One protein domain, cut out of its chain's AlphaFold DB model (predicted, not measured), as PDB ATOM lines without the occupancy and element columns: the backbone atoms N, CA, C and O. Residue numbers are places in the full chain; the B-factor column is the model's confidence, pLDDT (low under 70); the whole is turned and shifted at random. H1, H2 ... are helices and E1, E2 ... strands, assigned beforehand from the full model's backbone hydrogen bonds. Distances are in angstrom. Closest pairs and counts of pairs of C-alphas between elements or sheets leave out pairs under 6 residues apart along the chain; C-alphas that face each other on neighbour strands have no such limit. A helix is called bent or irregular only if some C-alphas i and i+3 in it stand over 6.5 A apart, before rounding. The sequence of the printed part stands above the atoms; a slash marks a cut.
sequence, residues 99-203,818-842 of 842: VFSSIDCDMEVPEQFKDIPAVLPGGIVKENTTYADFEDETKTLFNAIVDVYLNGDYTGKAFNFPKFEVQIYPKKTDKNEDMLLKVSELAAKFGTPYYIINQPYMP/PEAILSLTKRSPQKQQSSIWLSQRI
ATOM      1  N   VAL A  99      43.264  32.038  15.860       54.25
ATOM      2  CA  VAL A  99      42.662  33.347  16.123       54.25
ATOM      3  C   VAL A  99      42.756  33.611  17.623       54.25
ATOM      4  O   VAL A  99      42.252  32.831  18.431       54.25
ATOM      5  N   PHE A 100      43.389  34.722  18.004       58.53
ATOM      6  CA  PHE A 100      43.290  35.226  19.369       58.53
ATOM      7  C   PHE A 100      41.864  35.753  19.570       58.53
ATOM      8  O   PHE A 100      41.544  36.861  19.147       58.53
ATOM      9  N   SER A 101      40.999  34.939  20.167       64.25
ATOM     10  CA  SER A 101      39.614  35.296  20.473       64.25
ATOM     11  C   SER A 101      39.392  35.380  21.981       64.25
ATOM     12  O   SER A 101      39.992  34.642  22.763       64.25
ATOM     13  N   SER A 102      38.526  36.287  22.411       71.38
ATOM     14  CA  SER A 102      38.030  36.351  23.783       71.38
ATOM     15  C   SER A 102      36.515  36.482  23.773       71.38
ATOM     16  O   SER A 102      35.919  36.899  22.779       71.38
ATOM     17  N   ILE A 103      35.895  36.059  24.867       83.19
ATOM     18  CA  ILE A 103      34.487  36.271  25.151       83.19
ATOM     19  C   ILE A 103      34.392  36.970  26.500       83.19
ATOM     20  O   ILE A 103      34.871  36.459  27.513       83.19
ATOM     21  N   ASP A 104      33.797  38.153  26.475       82.75
ATOM     22  CA  ASP A 104      33.563  38.985  27.643       82.75
ATOM     23  C   ASP A 104      32.099  38.853  28.058       82.75
ATOM     24  O   ASP A 104      31.201  38.904  27.214       82.75
ATOM     25  N   CYS A 105      31.859  38.575  29.334       87.12
ATOM     26  CA  CYS A 105      30.544  38.215  29.840       87.12
ATOM     27  C   CYS A 105      30.206  38.965  31.127       87.12
ATOM     28  O   CYS A 105      30.883  38.838  32.153       87.12
ATOM     29  N   ASP A 106      29.069  39.654  31.097       87.19
ATOM     30  CA  ASP A 106      28.374  40.129  32.284       87.19
ATOM     31  C   ASP A 106      27.486  39.026  32.882       87.19
ATOM     32  O   ASP A 106      26.856  38.242  32.172       87.19
ATOM     33  N   MET A 107      27.413  38.978  34.216       88.62
ATOM     34  CA  MET A 107      26.541  38.042  34.947       88.62
ATOM     35  C   MET A 107      25.052  38.417  34.877       88.62
ATOM     36  O   MET A 107      24.195  37.605  35.207       88.62
ATOM     37  N   GLU A 108      24.747  39.655  34.507       87.62
ATOM     38  CA  GLU A 108      23.409  40.248  34.466       87.62
ATOM     39  C   GLU A 108      23.346  41.280  33.338       87.62
ATOM     40  O   GLU A 108      24.388  41.660  32.799       87.62
ATOM     41  N   VAL A 109      22.153  41.762  32.988       87.44
ATOM     42  CA  VAL A 109      22.019  42.802  31.963       87.44
ATOM     43  C   VAL A 109      22.703  44.079  32.471       87.44
ATOM     44  O   VAL A 109      22.303  44.617  33.516       87.44
ATOM     45  N   PRO A 110      23.724  44.603  31.762       79.75
ATOM     46  CA  PRO A 110      24.435  45.788  32.220       79.75
ATOM     47  C   PRO A 110      23.493  46.985  32.310       79.75
ATOM     48  O   PRO A 110      22.599  47.166  31.484       79.75
ATOM     49  N   GLU A 111      23.713  47.845  33.307       76.06
ATOM     50  CA  GLU A 111      22.798  48.954  33.608       76.06
ATOM     51  C   GLU A 111      22.608  49.898  32.413       76.06
ATOM     52  O   GLU A 111      21.520  50.429  32.227       76.06
ATOM     53  N   GLN A 112      23.645  50.071  31.583       69.12
ATOM     54  CA  GLN A 112      23.575  50.939  30.404       69.12
ATOM     55  C   GLN A 112      22.674  50.375  29.296       69.12
ATOM     56  O   GLN A 112      22.199  51.141  28.464       69.12
ATOM     57  N   PHE A 113      22.435  49.060  29.276       76.50
ATOM     58  CA  PHE A 113      21.626  48.405  28.247       76.50
ATOM     59  C   PHE A 113      20.178  48.177  28.668       76.50
ATOM     60  O   PHE A 113      19.336  47.969  27.801       76.50
ATOM     61  N   LYS A 114      19.856  48.258  29.963       83.12
ATOM     62  CA  LYS A 114      18.524  47.915  30.488       83.12
ATOM     63  C   LYS A 114      17.370  48.621  29.784       83.12
ATOM     64  O   LYS A 114      16.376  47.973  29.470       83.12
ATOM     65  N   ASP A 115      17.522  49.911  29.503       82.62
ATOM     66  CA  ASP A 115      16.476  50.730  28.882       82.62
ATOM     67  C   ASP A 115      16.575  50.770  27.345       82.62
ATOM     68  O   ASP A 115      15.767  51.422  26.681       82.62
ATOM     69  N   ILE A 116      17.558  50.081  26.753       81.94
ATOM     70  CA  ILE A 116      17.753  50.039  25.302       81.94
ATOM     71  C   ILE A 116      16.793  49.001  24.695       81.94
ATOM     72  O   ILE A 116      16.743  47.867  25.185       81.94
ATOM     73  N   PRO A 117      16.044  49.347  23.624       83.62
ATOM     74  CA  PRO A 117      15.201  48.393  22.910       83.62
ATOM     75  C   PRO A 117      15.994  47.170  22.441       83.62
ATOM     76  O   PRO A 117      17.026  47.304  21.782       83.62
ATOM     77  N   ALA A 118      15.506  45.974  22.764       83.94
ATOM     78  CA  ALA A 118      16.204  44.736  22.446       83.94
ATOM     79  C   ALA A 118      16.113  44.406  20.949       83.94
ATOM     80  O   ALA A 118      15.043  44.494  20.333       83.94
ATOM     81  N   VAL A 119      17.231  43.958  20.375       82.44
ATOM     82  CA  VAL A 119      17.275  43.406  19.015       82.44
ATOM     83  C   VAL A 119      16.879  41.930  19.063       82.44
ATOM     84  O   VAL A 119      17.616  41.084  19.566       82.44
ATOM     85  N   LEU A 120      15.698  41.614  18.536       81.81
ATOM     86  CA  LEU A 120      15.129  40.265  18.495       81.81
ATOM     87  C   LEU A 120      15.613  39.487  17.253       81.81
ATOM     88  O   LEU A 120      16.149  40.087  16.312       81.81
ATOM     89  N   PRO A 121      15.395  38.153  17.193       78.69
ATOM     90  CA  PRO A 121      15.765  37.339  16.039       78.69
ATOM     91  C   PRO A 121      15.298  37.938  14.707       78.69
ATOM     92  O   PRO A 121      14.150  38.362  14.563       78.69
ATOM     93  N   GLY A 122      16.207  37.973  13.730       78.31
ATOM     94  CA  GLY A 122      15.972  38.620  12.437       78.31
ATOM     95  C   GLY A 122      16.177  40.139  12.430       78.31
ATOM     96  O   GLY A 122      15.806  40.777  11.450       78.31
ATOM     97  N   GLY A 123      16.753  40.722  13.489       74.81
ATOM     98  CA  GLY A 123      17.044  42.161  13.569       74.81
ATOM     99  C   GLY A 123      15.823  43.019  13.907       74.81
ATOM    100  O   GLY A 123      15.806  44.215  13.626       74.81
ATOM    101  N   ILE A 124      14.773  42.416  14.468       79.56
ATOM    102  CA  ILE A 124      13.509  43.098  14.757       79.56
ATOM    103  C   ILE A 124      13.629  43.832  16.093       79.56
ATOM    104  O   ILE A 124      13.878  43.206  17.115       79.56
ATOM    105  N   VAL A 125      13.372  45.137  16.109       79.50
ATOM    106  CA  VAL A 125      13.318  45.940  17.341       79.50
ATOM    107  C   VAL A 125      11.861  46.285  17.650       79.50
ATOM    108  O   VAL A 125      11.128  46.730  16.766       79.50
ATOM    109  N   LYS A 126      11.416  46.069  18.895       77.19
ATOM    110  CA  LYS A 126      10.075  46.457  19.370       77.19
ATOM    111  C   LYS A 126      10.200  47.544  20.432       77.19
ATOM    112  O   LYS A 126      10.950  47.373  21.381       77.19
ATOM    113  N   GLU A 127       9.421  48.620  20.310       71.12
ATOM    114  CA  GLU A 127       9.495  49.782  21.217       71.12
ATOM    115  C   GLU A 127       9.242  49.444  22.697       71.12
ATOM    116  O   GLU A 127       9.785  50.105  23.572       71.12
ATOM    117  N   ASN A 128       8.456  48.399  22.981       83.50
ATOM    118  CA  ASN A 128       8.070  48.006  24.341       83.50
ATOM    119  C   ASN A 128       8.837  46.782  24.870       83.50
ATOM    120  O   ASN A 128       8.344  46.113  25.775       83.50
ATOM    121  N   THR A 129       9.970  46.421  24.266       88.38
ATOM    122  CA  THR A 129      10.804  45.308  24.737       88.38
ATOM    123  C   THR A 129      12.239  45.787  24.842       88.38
ATOM    124  O   THR A 129      12.828  46.171  23.831       88.38
ATOM    125  N   THR A 130      12.801  45.774  26.045       91.44
ATOM    126  CA  THR A 130      14.166  46.247  26.306       91.44
ATOM    127  C   THR A 130      15.067  45.100  26.747       91.44
ATOM    128  O   THR A 130      14.593  43.999  27.026       91.44
ATOM    129  N   TYR A 131      16.385  45.314  26.805       87.31
ATOM    130  CA  TYR A 131      17.289  44.270  27.304       87.31
ATOM    131  C   TYR A 131      17.023  43.902  28.769       87.31
ATOM    132  O   TYR A 131      17.319  42.776  29.157       87.31
ATOM    133  N   ALA A 132      16.426  44.795  29.574       91.12
ATOM    134  CA  ALA A 132      16.025  44.471  30.946       91.12
ATOM    135  C   ALA A 132      15.030  43.302  31.028       91.12
ATOM    136  O   ALA A 132      15.025  42.589  32.031       91.12
ATOM    137  N   ASP A 133      14.227  43.078  29.981       92.50
ATOM    138  CA  ASP A 133      13.261  41.977  29.925       92.50
ATOM    139  C   ASP A 133      13.930  40.592  29.806       92.50
ATOM    140  O   ASP A 133      13.247  39.585  29.968       92.50
ATOM    141  N   PHE A 134      15.245  40.530  29.543       92.25
ATOM    142  CA  PHE A 134      16.016  39.297  29.309       92.25
ATOM    143  C   PHE A 134      17.031  38.972  30.422       92.25
ATOM    144  O   PHE A 134      17.992  38.231  30.208       92.25
ATOM    145  N   GLU A 135      16.856  39.541  31.617       91.94
ATOM    146  CA  GLU A 135      17.756  39.346  32.767       91.94
ATOM    147  C   GLU A 135      17.947  37.862  33.143       91.94
ATOM    148  O   GLU A 135      19.067  37.425  33.433       91.94
ATOM    149  N   ASP A 136      16.869  37.076  33.118       91.88
ATOM    150  CA  ASP A 136      16.899  35.653  33.469       91.88
ATOM    151  C   ASP A 136      17.610  34.822  32.386       91.88
ATOM    152  O   ASP A 136      18.412  33.930  32.695       91.88
ATOM    153  N   GLU A 137      17.387  35.140  31.110       91.94
ATOM    154  CA  GLU A 137      18.087  34.541  29.975       91.94
ATOM    155  C   GLU A 137      19.585  34.860  30.006       91.94
ATOM    156  O   GLU A 137      20.397  33.955  29.797       91.94
ATOM    157  N   THR A 138      19.973  36.100  30.327       91.19
ATOM    158  CA  THR A 138      21.383  36.499  30.472       91.19
ATOM    159  C   THR A 138      22.082  35.682  31.556       91.19
ATOM    160  O   THR A 138      23.148  35.112  31.306       91.19
ATOM    161  N   LYS A 139      21.465  35.531  32.734       92.00
ATOM    162  CA  LYS A 139      22.010  34.702  33.827       92.00
ATOM    163  C   LYS A 139      22.114  33.230  33.452       92.00
ATOM    164  O   LYS A 139      23.082  32.557  33.816       92.00
ATOM    165  N   THR A 140      21.118  32.719  32.733       93.38
ATOM    166  CA  THR A 140      21.098  31.329  32.261       93.38
ATOM    167  C   THR A 140      22.231  31.080  31.270       93.38
ATOM    168  O   THR A 140      22.978  30.111  31.419       93.38
ATOM    169  N   LEU A 141      22.410  31.984  30.301       92.75
ATOM    170  CA  LEU A 141      23.485  31.914  29.317       92.75
ATOM    171  C   LEU A 141      24.863  31.991  29.982       92.75
ATOM    172  O   LEU A 141      25.717  31.155  29.694       92.75
ATOM    173  N   PHE A 142      25.061  32.933  30.908       93.88
ATOM    174  CA  PHE A 142      26.310  33.053  31.659       93.88
ATOM    175  C   PHE A 142      26.666  31.742  32.369       93.88
ATOM    176  O   PHE A 142      27.771  31.226  32.213       93.88
ATOM    177  N   ASN A 143      25.719  31.160  33.111       93.69
ATOM    178  CA  ASN A 143      25.954  29.912  33.837       93.69
ATOM    179  C   ASN A 143      26.289  28.743  32.909       93.69
ATOM    180  O   ASN A 143      27.183  27.962  33.238       93.69
ATOM    181  N   ALA A 144      25.609  28.645  31.765       94.12
ATOM    182  CA  ALA A 144      25.882  27.621  30.765       94.12
ATOM    183  C   ALA A 144      27.292  27.766  30.169       94.12
ATOM    184  O   ALA A 144      27.987  26.766  29.996       94.12
ATOM    185  N   ILE A 145      27.746  28.998  29.910       93.19
ATOM    186  CA  ILE A 145      29.122  29.263  29.466       93.19
ATOM    187  C   ILE A 145      30.113  28.801  30.540       93.19
ATOM    188  O   ILE A 145      31.016  28.022  30.238       93.19
ATOM    189  N   VAL A 146      29.918  29.196  31.803       93.88
ATOM    190  CA  VAL A 146      30.797  28.775  32.912       93.88
ATOM    191  C   VAL A 146      30.845  27.245  33.044       93.88
ATOM    192  O   VAL A 146      31.927  26.695  33.231       93.88
ATOM    193  N   ASP A 147      29.714  26.544  32.894       93.44
ATOM    194  CA  ASP A 147      29.650  25.072  32.926       93.44
ATOM    195  C   ASP A 147      30.486  24.418  31.823       93.44
ATOM    196  O   ASP A 147      31.213  23.453  32.074       93.44
ATOM    197  N   VAL A 148      30.414  24.948  30.600       93.00
ATOM    198  CA  VAL A 148      31.235  24.467  29.482       93.00
ATOM    199  C   VAL A 148      32.717  24.650  29.802       93.00
ATOM    200  O   VAL A 148      33.491  23.701  29.683       93.00
ATOM    201  N   TYR A 149      33.113  25.828  30.290       92.44
ATOM    202  CA  TYR A 149      34.503  26.089  30.668       92.44
ATOM    203  C   TYR A 149      34.977  25.222  31.841       92.44
ATOM    204  O   TYR A 149      36.131  24.792  31.851       92.44
ATOM    205  N   LEU A 150      34.105  24.917  32.806       91.69
ATOM    206  CA  LEU A 150      34.405  24.027  33.932       91.69
ATOM    207  C   LEU A 150      34.626  22.582  33.489       91.69
ATOM    208  O   LEU A 150      35.488  21.901  34.051       91.69
ATOM    209  N   ASN A 151      33.891  22.108  32.482       91.00
ATOM    210  CA  ASN A 151      34.106  20.784  31.895       91.00
ATOM    211  C   ASN A 151      35.428  20.698  31.113       91.00
ATOM    212  O   ASN A 151      36.011  19.617  31.022       91.00
ATOM    213  N   GLY A 152      35.941  21.842  30.657       86.69
ATOM    214  CA  GLY A 152      37.134  21.945  29.827       86.69
ATOM    215  C   GLY A 152      36.806  21.850  28.338       86.69
ATOM    216  O   GLY A 152      35.656  21.663  27.943       86.69
ATOM    217  N   ASP A 153      37.831  22.012  27.507       82.75
ATOM    218  CA  ASP A 153      37.740  21.853  26.062       82.75
ATOM    219  C   ASP A 153      37.349  20.415  25.675       82.75
ATOM    220  O   ASP A 153      37.144  19.543  26.520       82.75
ATOM    221  N   TYR A 154      37.276  20.133  24.375       77.19
ATOM    222  CA  TYR A 154      36.961  18.792  23.873       77.19
ATOM    223  C   TYR A 154      37.861  17.676  24.460       77.19
ATOM    224  O   TYR A 154      37.460  16.516  24.507       77.19
ATOM    225  N   THR A 155      39.062  18.018  24.943       76.25
ATOM    226  CA  THR A 155      40.021  17.099  25.576       76.25
ATOM    227  C   THR A 155      40.018  17.151  27.111       76.25
ATOM    228  O   THR A 155      40.834  16.486  27.750       76.25
ATOM    229  N   GLY A 156      39.119  17.931  27.720       79.75
ATOM    230  CA  GLY A 156      39.028  18.149  29.165       79.75
ATOM    231  C   GLY A 156      40.089  19.102  29.731       79.75
ATOM    232  O   GLY A 156      40.303  19.128  30.947       79.75
ATOM    233  N   LYS A 157      40.785  19.866  28.879       81.12
ATOM    234  CA  LYS A 157      41.807  20.851  29.274       81.12
ATOM    235  C   LYS A 157      41.221  22.257  29.382       81.12
ATOM    236  O   LYS A 157      40.078  22.501  29.020       81.12
ATOM    237  N   ALA A 158      42.004  23.203  29.896       82.88
ATOM    238  CA  ALA A 158      41.594  24.603  29.919       82.88
ATOM    239  C   ALA A 158      41.425  25.142  28.489       82.88
ATOM    240  O   ALA A 158      42.271  24.900  27.626       82.88
ATOM    241  N   PHE A 159      40.375  25.931  28.260       81.44
ATOM    242  CA  PHE A 159      40.232  26.689  27.023       81.44
ATOM    243  C   PHE A 159      41.355  27.725  26.915       81.44
ATOM    244  O   PHE A 159      41.406  28.684  27.685       81.44
ATOM    245  N   ASN A 160      42.244  27.541  25.937       71.69
ATOM    246  CA  ASN A 160      43.227  28.564  25.578       71.69
ATOM    247  C   ASN A 160      42.563  29.719  24.815       71.69
ATOM    248  O   ASN A 160      42.903  30.878  25.051       71.69
ATOM    249  N   PHE A 161      41.607  29.385  23.935       75.00
ATOM    250  CA  PHE A 161      40.768  30.313  23.178       75.00
ATOM    251  C   PHE A 161      39.361  29.715  22.941       75.00
ATOM    252  O   PHE A 161      39.261  28.496  22.780       75.00
ATOM    253  N   PRO A 162      38.296  30.539  22.884       80.62
ATOM    254  CA  PRO A 162      38.307  31.944  23.273       80.62
ATOM    255  C   PRO A 162      38.637  32.100  24.762       80.62
ATOM    256  O   PRO A 162      38.261  31.268  25.591       80.62
ATOM    257  N   LYS A 163      39.391  33.140  25.112       78.94
ATOM    258  CA  LYS A 163      39.653  33.464  26.516       78.94
ATOM    259  C   LYS A 163      38.367  33.939  27.165       78.94
ATOM    260  O   LYS A 163      37.691  34.791  26.603       78.94
ATOM    261  N   PHE A 164      38.042  33.386  28.324       87.19
ATOM    262  CA  PHE A 164      36.860  33.797  29.066       87.19
ATOM    263  C   PHE A 164      37.201  34.960  29.987       87.19
ATOM    264  O   PHE A 164      38.145  34.877  30.778       87.19
ATOM    265  N   GLU A 165      36.438  36.037  29.865       85.62
ATOM    266  CA  GLU A 165      36.573  37.261  30.640       85.62
ATOM    267  C   GLU A 165      35.234  37.536  31.337       85.62
ATOM    268  O   GLU A 165      34.168  37.426  30.735       85.62
ATOM    269  N   VAL A 166      35.283  37.810  32.640       87.31
ATOM    270  CA  VAL A 166      34.097  37.994  33.483       87.31
ATOM    271  C   VAL A 166      34.096  39.396  34.064       87.31
ATOM    272  O   VAL A 166      35.034  39.786  34.768       87.31
ATOM    273  N   GLN A 167      33.006  40.121  33.827       82.94
ATOM    274  CA  GLN A 167      32.779  41.459  34.360       82.94
ATOM    275  C   GLN A 167      32.329  41.409  35.826       82.94
ATOM    276  O   GLN A 167      31.319  40.800  36.186       82.94
ATOM    277  N   ILE A 168      33.067  42.093  36.698       78.06
ATOM    278  CA  ILE A 168      32.842  42.155  38.142       78.06
ATOM    279  C   ILE A 168      32.476  43.577  38.541       78.06
ATOM    280  O   ILE A 168      33.316  44.476  38.529       78.06
ATOM    281  N   TYR A 169      31.238  43.772  38.991       75.25
ATOM    282  CA  TYR A 169      30.788  45.040  39.564       75.25
ATOM    283  C   TYR A 169      30.882  44.991  41.097       75.25
ATOM    284  O   TYR A 169      30.087  44.294  41.731       75.25
ATOM    285  N   PRO A 170      31.779  45.768  41.738       67.75
ATOM    286  CA  PRO A 170      32.057  45.710  43.182       67.75
ATOM    287  C   PRO A 170      30.821  45.847  44.076       67.75
ATOM    288  O   PRO A 170      30.750  45.258  45.149       67.75
ATOM    289  N   LYS A 171      29.847  46.655  43.636       66.75
ATOM    290  CA  LYS A 171      28.604  46.946  44.366       66.75
ATOM    291  C   LYS A 171      27.525  45.870  44.193       66.75
ATOM    292  O   LYS A 171      26.472  45.977  44.814       66.75
ATOM    293  N   LYS A 172      27.752  44.889  43.317       69.81
ATOM    294  CA  LYS A 172      26.780  43.848  42.957       69.81
ATOM    295  C   LYS A 172      27.290  42.432  43.246       69.81
ATOM    296  O   LYS A 172      26.564  41.476  43.004       69.81
ATOM    297  N   THR A 173      28.493  42.286  43.804       70.69
ATOM    298  CA  THR A 173      29.089  40.975  44.106       70.69
ATOM    299  C   THR A 173      28.237  40.141  45.063       70.69
ATOM    300  O   THR A 173      28.133  38.938  44.871       70.69
ATOM    301  N   ASP A 174      27.563  40.766  46.031       76.75
ATOM    302  CA  ASP A 174      26.664  40.059  46.957       76.75
ATOM    303  C   ASP A 174      25.380  39.537  46.283       76.75
ATOM    304  O   ASP A 174      24.770  38.596  46.774       76.75
ATOM    305  N   LYS A 175      24.943  40.128  45.160       77.94
ATOM    306  CA  LYS A 175      23.732  39.678  44.445       77.94
ATOM    307  C   LYS A 175      23.969  38.436  43.590       77.94
ATOM    308  O   LYS A 175      23.034  37.676  43.375       77.94
ATOM    309  N   ASN A 176      25.200  38.255  43.114       81.69
ATOM    310  CA  ASN A 176      25.585  37.200  42.176       81.69
ATOM    311  C   ASN A 176      26.597  36.227  42.812       81.69
ATOM    312  O   ASN A 176      27.439  35.666  42.119       81.69
ATOM    313  N   GLU A 177      26.546  36.055  44.138       86.12
ATOM    314  CA  GLU A 177      27.548  35.306  44.908       86.12
ATOM    315  C   GLU A 177      27.690  33.849  44.449       86.12
ATOM    316  O   GLU A 177      28.812  33.404  44.225       86.12
ATOM    317  N   ASP A 178      26.581  33.149  44.193       88.88
ATOM    318  CA  ASP A 178      26.604  31.759  43.713       88.88
ATOM    319  C   ASP A 178      27.278  31.633  42.333       88.88
ATOM    320  O   ASP A 178      28.086  30.734  42.093       88.88
ATOM    321  N   MET A 179      26.993  32.569  41.422       90.56
ATOM    322  CA  MET A 179      27.619  32.610  40.094       90.56
ATOM    323  C   MET A 179      29.111  32.946  40.203       90.56
ATOM    324  O   MET A 179      29.934  32.349  39.512       90.56
ATOM    325  N   LEU A 180      29.481  33.858  41.106       88.94
ATOM    326  CA  LEU A 180      30.876  34.200  41.384       88.94
ATOM    327  C   LEU A 180      31.648  33.058  42.040       88.94
ATOM    328  O   LEU A 180      32.833  32.891  41.747       88.94
ATOM    329  N   LEU A 181      31.009  32.270  42.905       91.44
ATOM    330  CA  LEU A 181      31.614  31.075  43.486       91.44
ATOM    331  C   LEU A 181      31.941  30.068  42.383       91.44
ATOM    332  O   LEU A 181      33.073  29.605  42.291       91.44
ATOM    333  N   LYS A 182      31.002  29.832  41.465       92.19
ATOM    334  CA  LYS A 182      31.198  28.957  40.301       92.19
ATOM    335  C   LYS A 182      32.323  29.435  39.372       92.19
ATOM    336  O   LYS A 182      33.130  28.648  38.881       92.19
ATOM    337  N   VAL A 183      32.434  30.746  39.164       91.50
ATOM    338  CA  VAL A 183      33.571  31.355  38.450       91.50
ATOM    339  C   VAL A 183      34.886  31.167  39.225       91.50
ATOM    340  O   VAL A 183      35.934  30.911  38.633       91.50
ATOM    341  N   SER A 184      34.836  31.242  40.553       90.31
ATOM    342  CA  SER A 184      35.990  31.005  41.425       90.31
ATOM    343  C   SER A 184      36.447  29.541  41.386       90.31
ATOM    344  O   SER A 184      37.648  29.281  41.406       90.31
ATOM    345  N   GLU A 185      35.523  28.586  41.247       90.75
ATOM    346  CA  GLU A 185      35.831  27.169  41.006       90.75
ATOM    347  C   GLU A 185      36.553  26.969  39.671       90.75
ATOM    348  O   GLU A 185      37.528  26.217  39.591       90.75
ATOM    349  N   LEU A 186      36.117  27.681  38.627       89.88
ATOM    350  CA  LEU A 186      36.776  27.658  37.325       89.88
ATOM    351  C   LEU A 186      38.221  28.174  37.430       89.88
ATOM    352  O   LEU A 186      39.152  27.519  36.945       89.88
ATOM    353  N   ALA A 187      38.417  29.283  38.150       87.31
ATOM    354  CA  ALA A 187      39.737  29.854  38.419       87.31
ATOM    355  C   ALA A 187      40.625  28.914  39.232       87.31
ATOM    356  O   ALA A 187      41.798  28.745  38.896       87.31
ATOM    357  N   ALA A 188      40.064  28.243  40.236       85.31
ATOM    358  CA  ALA A 188      40.775  27.240  41.014       85.31
ATOM    359  C   ALA A 188      41.216  26.038  40.168       85.31
ATOM    360  O   ALA A 188      42.333  25.545  40.326       85.31
ATOM    361  N   LYS A 189      40.357  25.573  39.254       85.25
ATOM    362  CA  LYS A 189      40.623  24.389  38.430       85.25
ATOM    363  C   LYS A 189      41.638  24.657  37.318       85.25
ATOM    364  O   LYS A 189      42.532  23.838  37.087       85.25
ATOM    365  N   PHE A 190      41.488  25.774  36.611       84.12
ATOM    366  CA  PHE A 190      42.180  26.016  35.343       84.12
ATOM    367  C   PHE A 190      43.002  27.312  35.290       84.12
ATOM    368  O   PHE A 190      43.721  27.514  34.315       84.12
ATOM    369  N   GLY A 191      42.953  28.178  36.308       76.56
ATOM    370  CA  GLY A 191      43.635  29.481  36.262       76.56
ATOM    371  C   GLY A 191      43.015  30.458  35.249       76.56
ATOM    372  O   GLY A 191      43.696  31.299  34.670       76.56
ATOM    373  N   THR A 192      41.718  30.315  34.996       76.69
ATOM    374  CA  THR A 192      40.873  31.139  34.113       76.69
ATOM    375  C   THR A 192      39.506  31.248  34.799       76.69
ATOM    376  O   THR A 192      39.186  30.318  35.528       76.69
ATOM    377  N   PRO A 193      38.687  32.303  34.665       81.31
ATOM    378  CA  PRO A 193      38.730  33.377  33.679       81.31
ATOM    379  C   PRO A 193      39.588  34.570  34.081       81.31
ATOM    380  O   PRO A 193      40.191  34.624  35.155       81.31
ATOM    381  N   TYR A 194      39.639  35.546  33.182       76.44
ATOM    382  CA  TYR A 194      40.106  36.887  33.493       76.44
ATOM    383  C   TYR A 194      38.980  37.612  34.226       76.44
ATOM    384  O   TYR A 194      37.841  37.576  33.774       76.44
ATOM    385  N   TYR A 195      39.279  38.291  35.332       77.38
ATOM    386  CA  TYR A 195      38.271  39.122  35.986       77.38
ATOM    387  C   TYR A 195      38.499  40.573  35.592       77.38
ATOM    388  O   TYR A 195      39.532  41.160  35.938       77.38
ATOM    389  N   ILE A 196      37.522  41.147  34.903       72.12
ATOM    390  CA  ILE A 196      37.476  42.565  34.572       72.12
ATOM    391  C   ILE A 196      36.687  43.249  35.680       72.12
ATOM    392  O   ILE A 196      35.497  43.023  35.856       72.12
ATOM    393  N   ILE A 197      37.358  44.049  36.499       69.81
ATOM    394  CA  ILE A 197      36.730  44.722  37.631       69.81
ATOM    395  C   ILE A 197      36.224  46.082  37.155       69.81
ATOM    396  O   ILE A 197      36.980  47.053  37.071       69.81
ATOM    397  N   ASN A 198      34.914  46.159  36.927       60.09
ATOM    398  CA  ASN A 198      34.180  47.390  36.659       60.09
ATOM    399  C   ASN A 198      34.052  48.222  37.930       60.09
ATOM    400  O   ASN A 198      32.993  48.341  38.553       60.09
ATOM    401  N   GLN A 199      35.169  48.812  38.338       52.44
ATOM    402  CA  GLN A 199      35.151  49.898  39.297       52.44
ATOM    403  C   GLN A 199      34.422  51.094  38.675       52.44
ATOM    404  O   GLN A 199      34.707  51.435  37.525       52.44
ATOM    405  N   PRO A 200      33.572  51.829  39.417       42.97
ATOM    406  CA  PRO A 200      33.508  53.259  39.160       42.97
ATOM    407  C   PRO A 200      34.952  53.763  39.289       42.97
ATOM    408  O   PRO A 200      35.549  53.668  40.359       42.97
ATOM    409  N   TYR A 201      35.543  54.124  38.152       38.94
ATOM    410  CA  TYR A 201      36.923  54.569  37.980       38.94
ATOM    411  C   TYR A 201      37.325  55.571  39.063       38.94
ATOM    412  O   TYR A 201      37.094  56.766  38.910       38.94
ATOM    413  N   MET A 202      37.926  55.098  40.161       34.00
ATOM    414  CA  MET A 202      38.106  55.919  41.360       34.00
ATOM    415  C   MET A 202      36.731  56.469  41.860       34.00
ATOM    416  O   MET A 202      35.757  56.616  41.120       34.00
ATOM    417  N   PRO A 203      36.556  56.850  43.131       38.00
ATOM    418  CA  PRO A 203      35.716  58.023  43.336       38.00
ATOM    419  C   PRO A 203      36.293  59.108  42.412       38.00
ATOM    420  O   PRO A 203      37.498  59.357  42.496       38.00
ATOM    421  N   PRO A 818      38.307  27.725  46.132       87.44
ATOM    422  CA  PRO A 818      37.354  28.604  45.455       87.44
ATOM    423  C   PRO A 818      36.736  29.663  46.376       87.44
ATOM    424  O   PRO A 818      36.578  30.811  45.963       87.44
ATOM    425  N   GLU A 819      36.464  29.329  47.640       87.44
ATOM    426  CA  GLU A 819      35.917  30.275  48.626       87.44
ATOM    427  C   GLU A 819      36.929  31.376  48.975       87.44
ATOM    428  O   GLU A 819      36.582  32.545  49.184       87.44
ATOM    429  N   ALA A 820      38.221  31.039  48.982       82.56
ATOM    430  CA  ALA A 820      39.283  32.019  49.167       82.56
ATOM    431  C   ALA A 820      39.395  32.960  47.957       82.56
ATOM    432  O   ALA A 820      39.568  34.168  48.152       82.56
ATOM    433  N   ILE A 821      39.247  32.443  46.730       82.50
ATOM    434  CA  ILE A 821      39.205  33.251  45.498       82.50
ATOM    435  C   ILE A 821      37.971  34.159  45.490       82.50
ATOM    436  O   ILE A 821      38.103  35.349  45.190       82.50
ATOM    437  N   LEU A 822      36.801  33.657  45.886       84.44
ATOM    438  CA  LEU A 822      35.578  34.449  46.013       84.44
ATOM    439  C   LEU A 822      35.760  35.576  47.037       84.44
ATOM    440  O   LEU A 822      35.533  36.747  46.735       84.44
ATOM    441  N   SER A 823      36.241  35.251  48.238       80.94
ATOM    442  CA  SER A 823      36.529  36.222  49.301       80.94
ATOM    443  C   SER A 823      37.537  37.284  48.851       80.94
ATOM    444  O   SER A 823      37.348  38.480  49.099       80.94
ATOM    445  N   LEU A 824      38.590  36.874  48.138       76.88
ATOM    446  CA  LEU A 824      39.566  37.770  47.526       76.88
ATOM    447  C   LEU A 824      38.880  38.689  46.496       76.88
ATOM    448  O   LEU A 824      39.034  39.911  46.581       76.88
ATOM    449  N   THR A 825      38.040  38.137  45.620       76.00
ATOM    450  CA  THR A 825      37.251  38.851  44.596       76.00
ATOM    451  C   THR A 825      36.207  39.793  45.174       76.00
ATOM    452  O   THR A 825      35.971  40.845  44.597       76.00
ATOM    453  N   LYS A 826      35.644  39.517  46.352       74.00
ATOM    454  CA  LYS A 826      34.749  40.453  47.052       74.00
ATOM    455  C   LYS A 826      35.524  41.582  47.748       74.00
ATOM    456  O   LYS A 826      35.058  42.718  47.792       74.00
ATOM    457  N   ARG A 827      36.722  41.301  48.280       66.19
ATOM    458  CA  ARG A 827      37.522  42.258  49.080       66.19
ATOM    459  C   ARG A 827      38.393  43.199  48.257       66.19
ATOM    460  O   ARG A 827      38.524  44.368  48.621       66.19
ATOM    461  N   SER A 828      39.022  42.696  47.199       56.53
ATOM    462  CA  SER A 828      39.917  43.487  46.346       56.53
ATOM    463  C   SER A 828      39.228  44.707  45.745       56.53
ATOM    464  O   SER A 828      39.755  45.808  45.904       56.53
ATOM    465  N   PRO A 829      37.994  44.600  45.219       50.28
ATOM    466  CA  PRO A 829      37.325  45.747  44.645       50.28
ATOM    467  C   PRO A 829      36.898  46.802  45.676       50.28
ATOM    468  O   PRO A 829      36.751  47.970  45.330       50.28
ATOM    469  N   GLN A 830      36.704  46.419  46.942       41.75
ATOM    470  CA  GLN A 830      36.286  47.333  48.012       41.75
ATOM    471  C   GLN A 830      37.458  48.077  48.674       41.75
ATOM    472  O   GLN A 830      37.235  49.072  49.361       41.75
ATOM    473  N   LYS A 831      38.702  47.600  48.510       38.62
ATOM    474  CA  LYS A 831      39.886  48.169  49.182       38.62
ATOM    475  C   LYS A 831      41.036  48.552  48.249       38.62
ATOM    476  O   LYS A 831      41.919  49.282  48.696       38.62
ATOM    477  N   GLN A 832      41.081  48.062  47.008       47.69
ATOM    478  CA  GLN A 832      42.254  48.168  46.133       47.69
ATOM    479  C   GLN A 832      41.896  48.587  44.704       47.69
ATOM    480  O   GLN A 832      40.912  48.152  44.118       47.69
ATOM    481  N   GLN A 833      42.733  49.470  44.156       47.75
ATOM    482  CA  GLN A 833      42.550  50.213  42.903       47.75
ATOM    483  C   GLN A 833      42.876  49.376  41.647       47.75
ATOM    484  O   GLN A 833      43.337  49.916  40.644       47.75
ATOM    485  N   SER A 834      42.696  48.053  41.688       43.09
ATOM    486  CA  SER A 834      43.009  47.157  40.566       43.09
ATOM    487  C   SER A 834      41.793  46.974  39.655       43.09
ATOM    488  O   SER A 834      40.722  46.610  40.128       43.09
ATOM    489  N   SER A 835      41.955  47.242  38.357       43.34
ATOM    490  CA  SER A 835      40.878  47.201  37.351       43.34
ATOM    491  C   SER A 835      40.743  45.860  36.630       43.34
ATOM    492  O   SER A 835      39.668  45.548  36.149       43.34
ATOM    493  N   ILE A 836      41.798  45.049  36.555       47.50
ATOM    494  CA  ILE A 836      41.748  43.685  36.004       47.50
ATOM    495  C   ILE A 836      42.731  42.846  36.805       47.50
ATOM    496  O   ILE A 836      43.826  43.330  37.114       47.50
ATOM    497  N   TRP A 837      42.388  41.601  37.124       51.31
ATOM    498  CA  TRP A 837      43.387  40.662  37.625       51.31
ATOM    499  C   TRP A 837      43.264  39.255  37.042       51.31
ATOM    500  O   TRP A 837      42.236  38.845  36.506       51.31
ATOM    501  N   LEU A 838      44.376  38.536  37.121       47.16
ATOM    502  CA  LEU A 838      44.583  37.221  36.528       47.16
ATOM    503  C   LEU A 838      45.025  36.248  37.603       47.16
ATOM    504  O   LEU A 838      46.037  36.520  38.245       47.16
ATOM    505  N   SER A 839      44.340  35.117  37.752       43.72
ATOM    506  CA  SER A 839      44.853  33.967  38.496       43.72
ATOM    507  C   SER A 839      45.626  33.060  37.538       43.72
ATOM    508  O   SER A 839      45.033  32.169  36.945       43.72
ATOM    509  N   GLN A 840      46.927  33.269  37.336       36.44
ATOM    510  CA  GLN A 840      47.712  32.322  36.532       36.44
ATOM    511  C   GLN A 840      48.282  31.219  37.423       36.44
ATOM    512  O   GLN A 840      48.954  31.494  38.421       36.44
ATOM    513  N   ARG A 841      47.983  29.970  37.048       34.56
ATOM    514  CA  ARG A 841      48.596  28.758  37.603       34.56
ATOM    515  C   ARG A 841      50.036  28.676  37.077       34.56
ATOM    516  O   ARG A 841      50.245  28.917  35.888       34.56
ATOM    517  N   ILE A 842      51.000  28.408  37.959       28.56
ATOM    518  CA  ILE A 842      52.421  28.209  37.601       28.56
ATOM    519  C   ILE A 842      52.613  26.843  36.945       28.56
ATOM    520  O   ILE A 842      52.032  25.863  37.470       28.56
TER     521      ILE A 842
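What this domain is: This is residues 99 to 203 and 818 to 842 of the 842 residues of an uncharacterized protein of groundwater metagenome (UniProt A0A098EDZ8). A strongly twisted sheet of four strands has three helices over one face and the other face bare, and a small two-stranded hairpin, E2 and E3, lies far from that sheet at the first residues of the long helix H1. The 130 printed residues hold three named helices and six named strands in the order E1 E2 E3 H1 E4 H2 E5 H3 E6, a mixed class in two layers, helices on one face of a sheet. The sheet runs E1 E4 E5 E6 and is mixed. The whole is compact, with a radius of gyration of the C-alphas of 15.8 A and spans of 50 by 42 by 27 A.

How they stand to each other: E1, residues 102 to 105, is an edge strand and parallel to E4, residues 163 to 168, with N 103 and O 163 2.8 A apart. E4 is parallel to E5, residues 194 to 197, with N 168 and O 196 at 2.7 A. E5 is antiparallel to the edge strand E6, residues 836 to 841, with N 837 and O 195 at 3.1 A. E2, residues 117 to 120, and E3, residues 124 to 130, form an antiparallel hairpin, with N 120 and O 124 at 2.8 A. H1, residues 131 to 151, is on the four-stranded sheet; its closest C-alphas to E1 are Phe 142 and Cys 105, 6.9 A. H2, residues 177 to 190, is on the sheet at a height of 9.9 A. E4, H2 and E5 make a strand-helix-strand unit, two parallel neighbour strands with a helix between, whose crossover is right-handed. H1 touches H2 with residues 143 to 150 alone, closest at the C-alphas of Leu 150 and Leu 186, 5.5 A, at a shallow tilt of 28 degrees, the same way. H3, residues 818 to 831, touches H2 with residues 818 to 822 alone, the C-alphas of Pro 818 and Ser 184 being closest at 4.9 A. H1 and H3 are apart. In H2 each O i to N i+4 pair is within hydrogen-bond range; in H1 14 of 17 are, in H3 8 of 10.

Where its parts are: E1 begins at C-alpha 102 (38.030, 36.351, 23.783). H1 is 29.2 A long and irregular, C-alphas 133 and 136 being 8.1 A apart, with a kink of 40 degrees near residue 138. H2 is 19.8 A, H3 20.1 A and E4 16.0 A long. E6, 16.5 A, ends at C-alpha 841 (48.596, 28.758, 37.603).

The domain as a whole: The C-alphas farthest apart, of Glu 127 and Ile 842, are 50.8 A apart. Residues 204 to 817 are not printed, and C-alphas 203 and 818 are 29.5 A apart across the cut. The links E1 to E2 and H1 to E4 are long. Mean pLDDT of the printed part is 76.4; residues 197 to 203 and 827 to 842 are among those under 70.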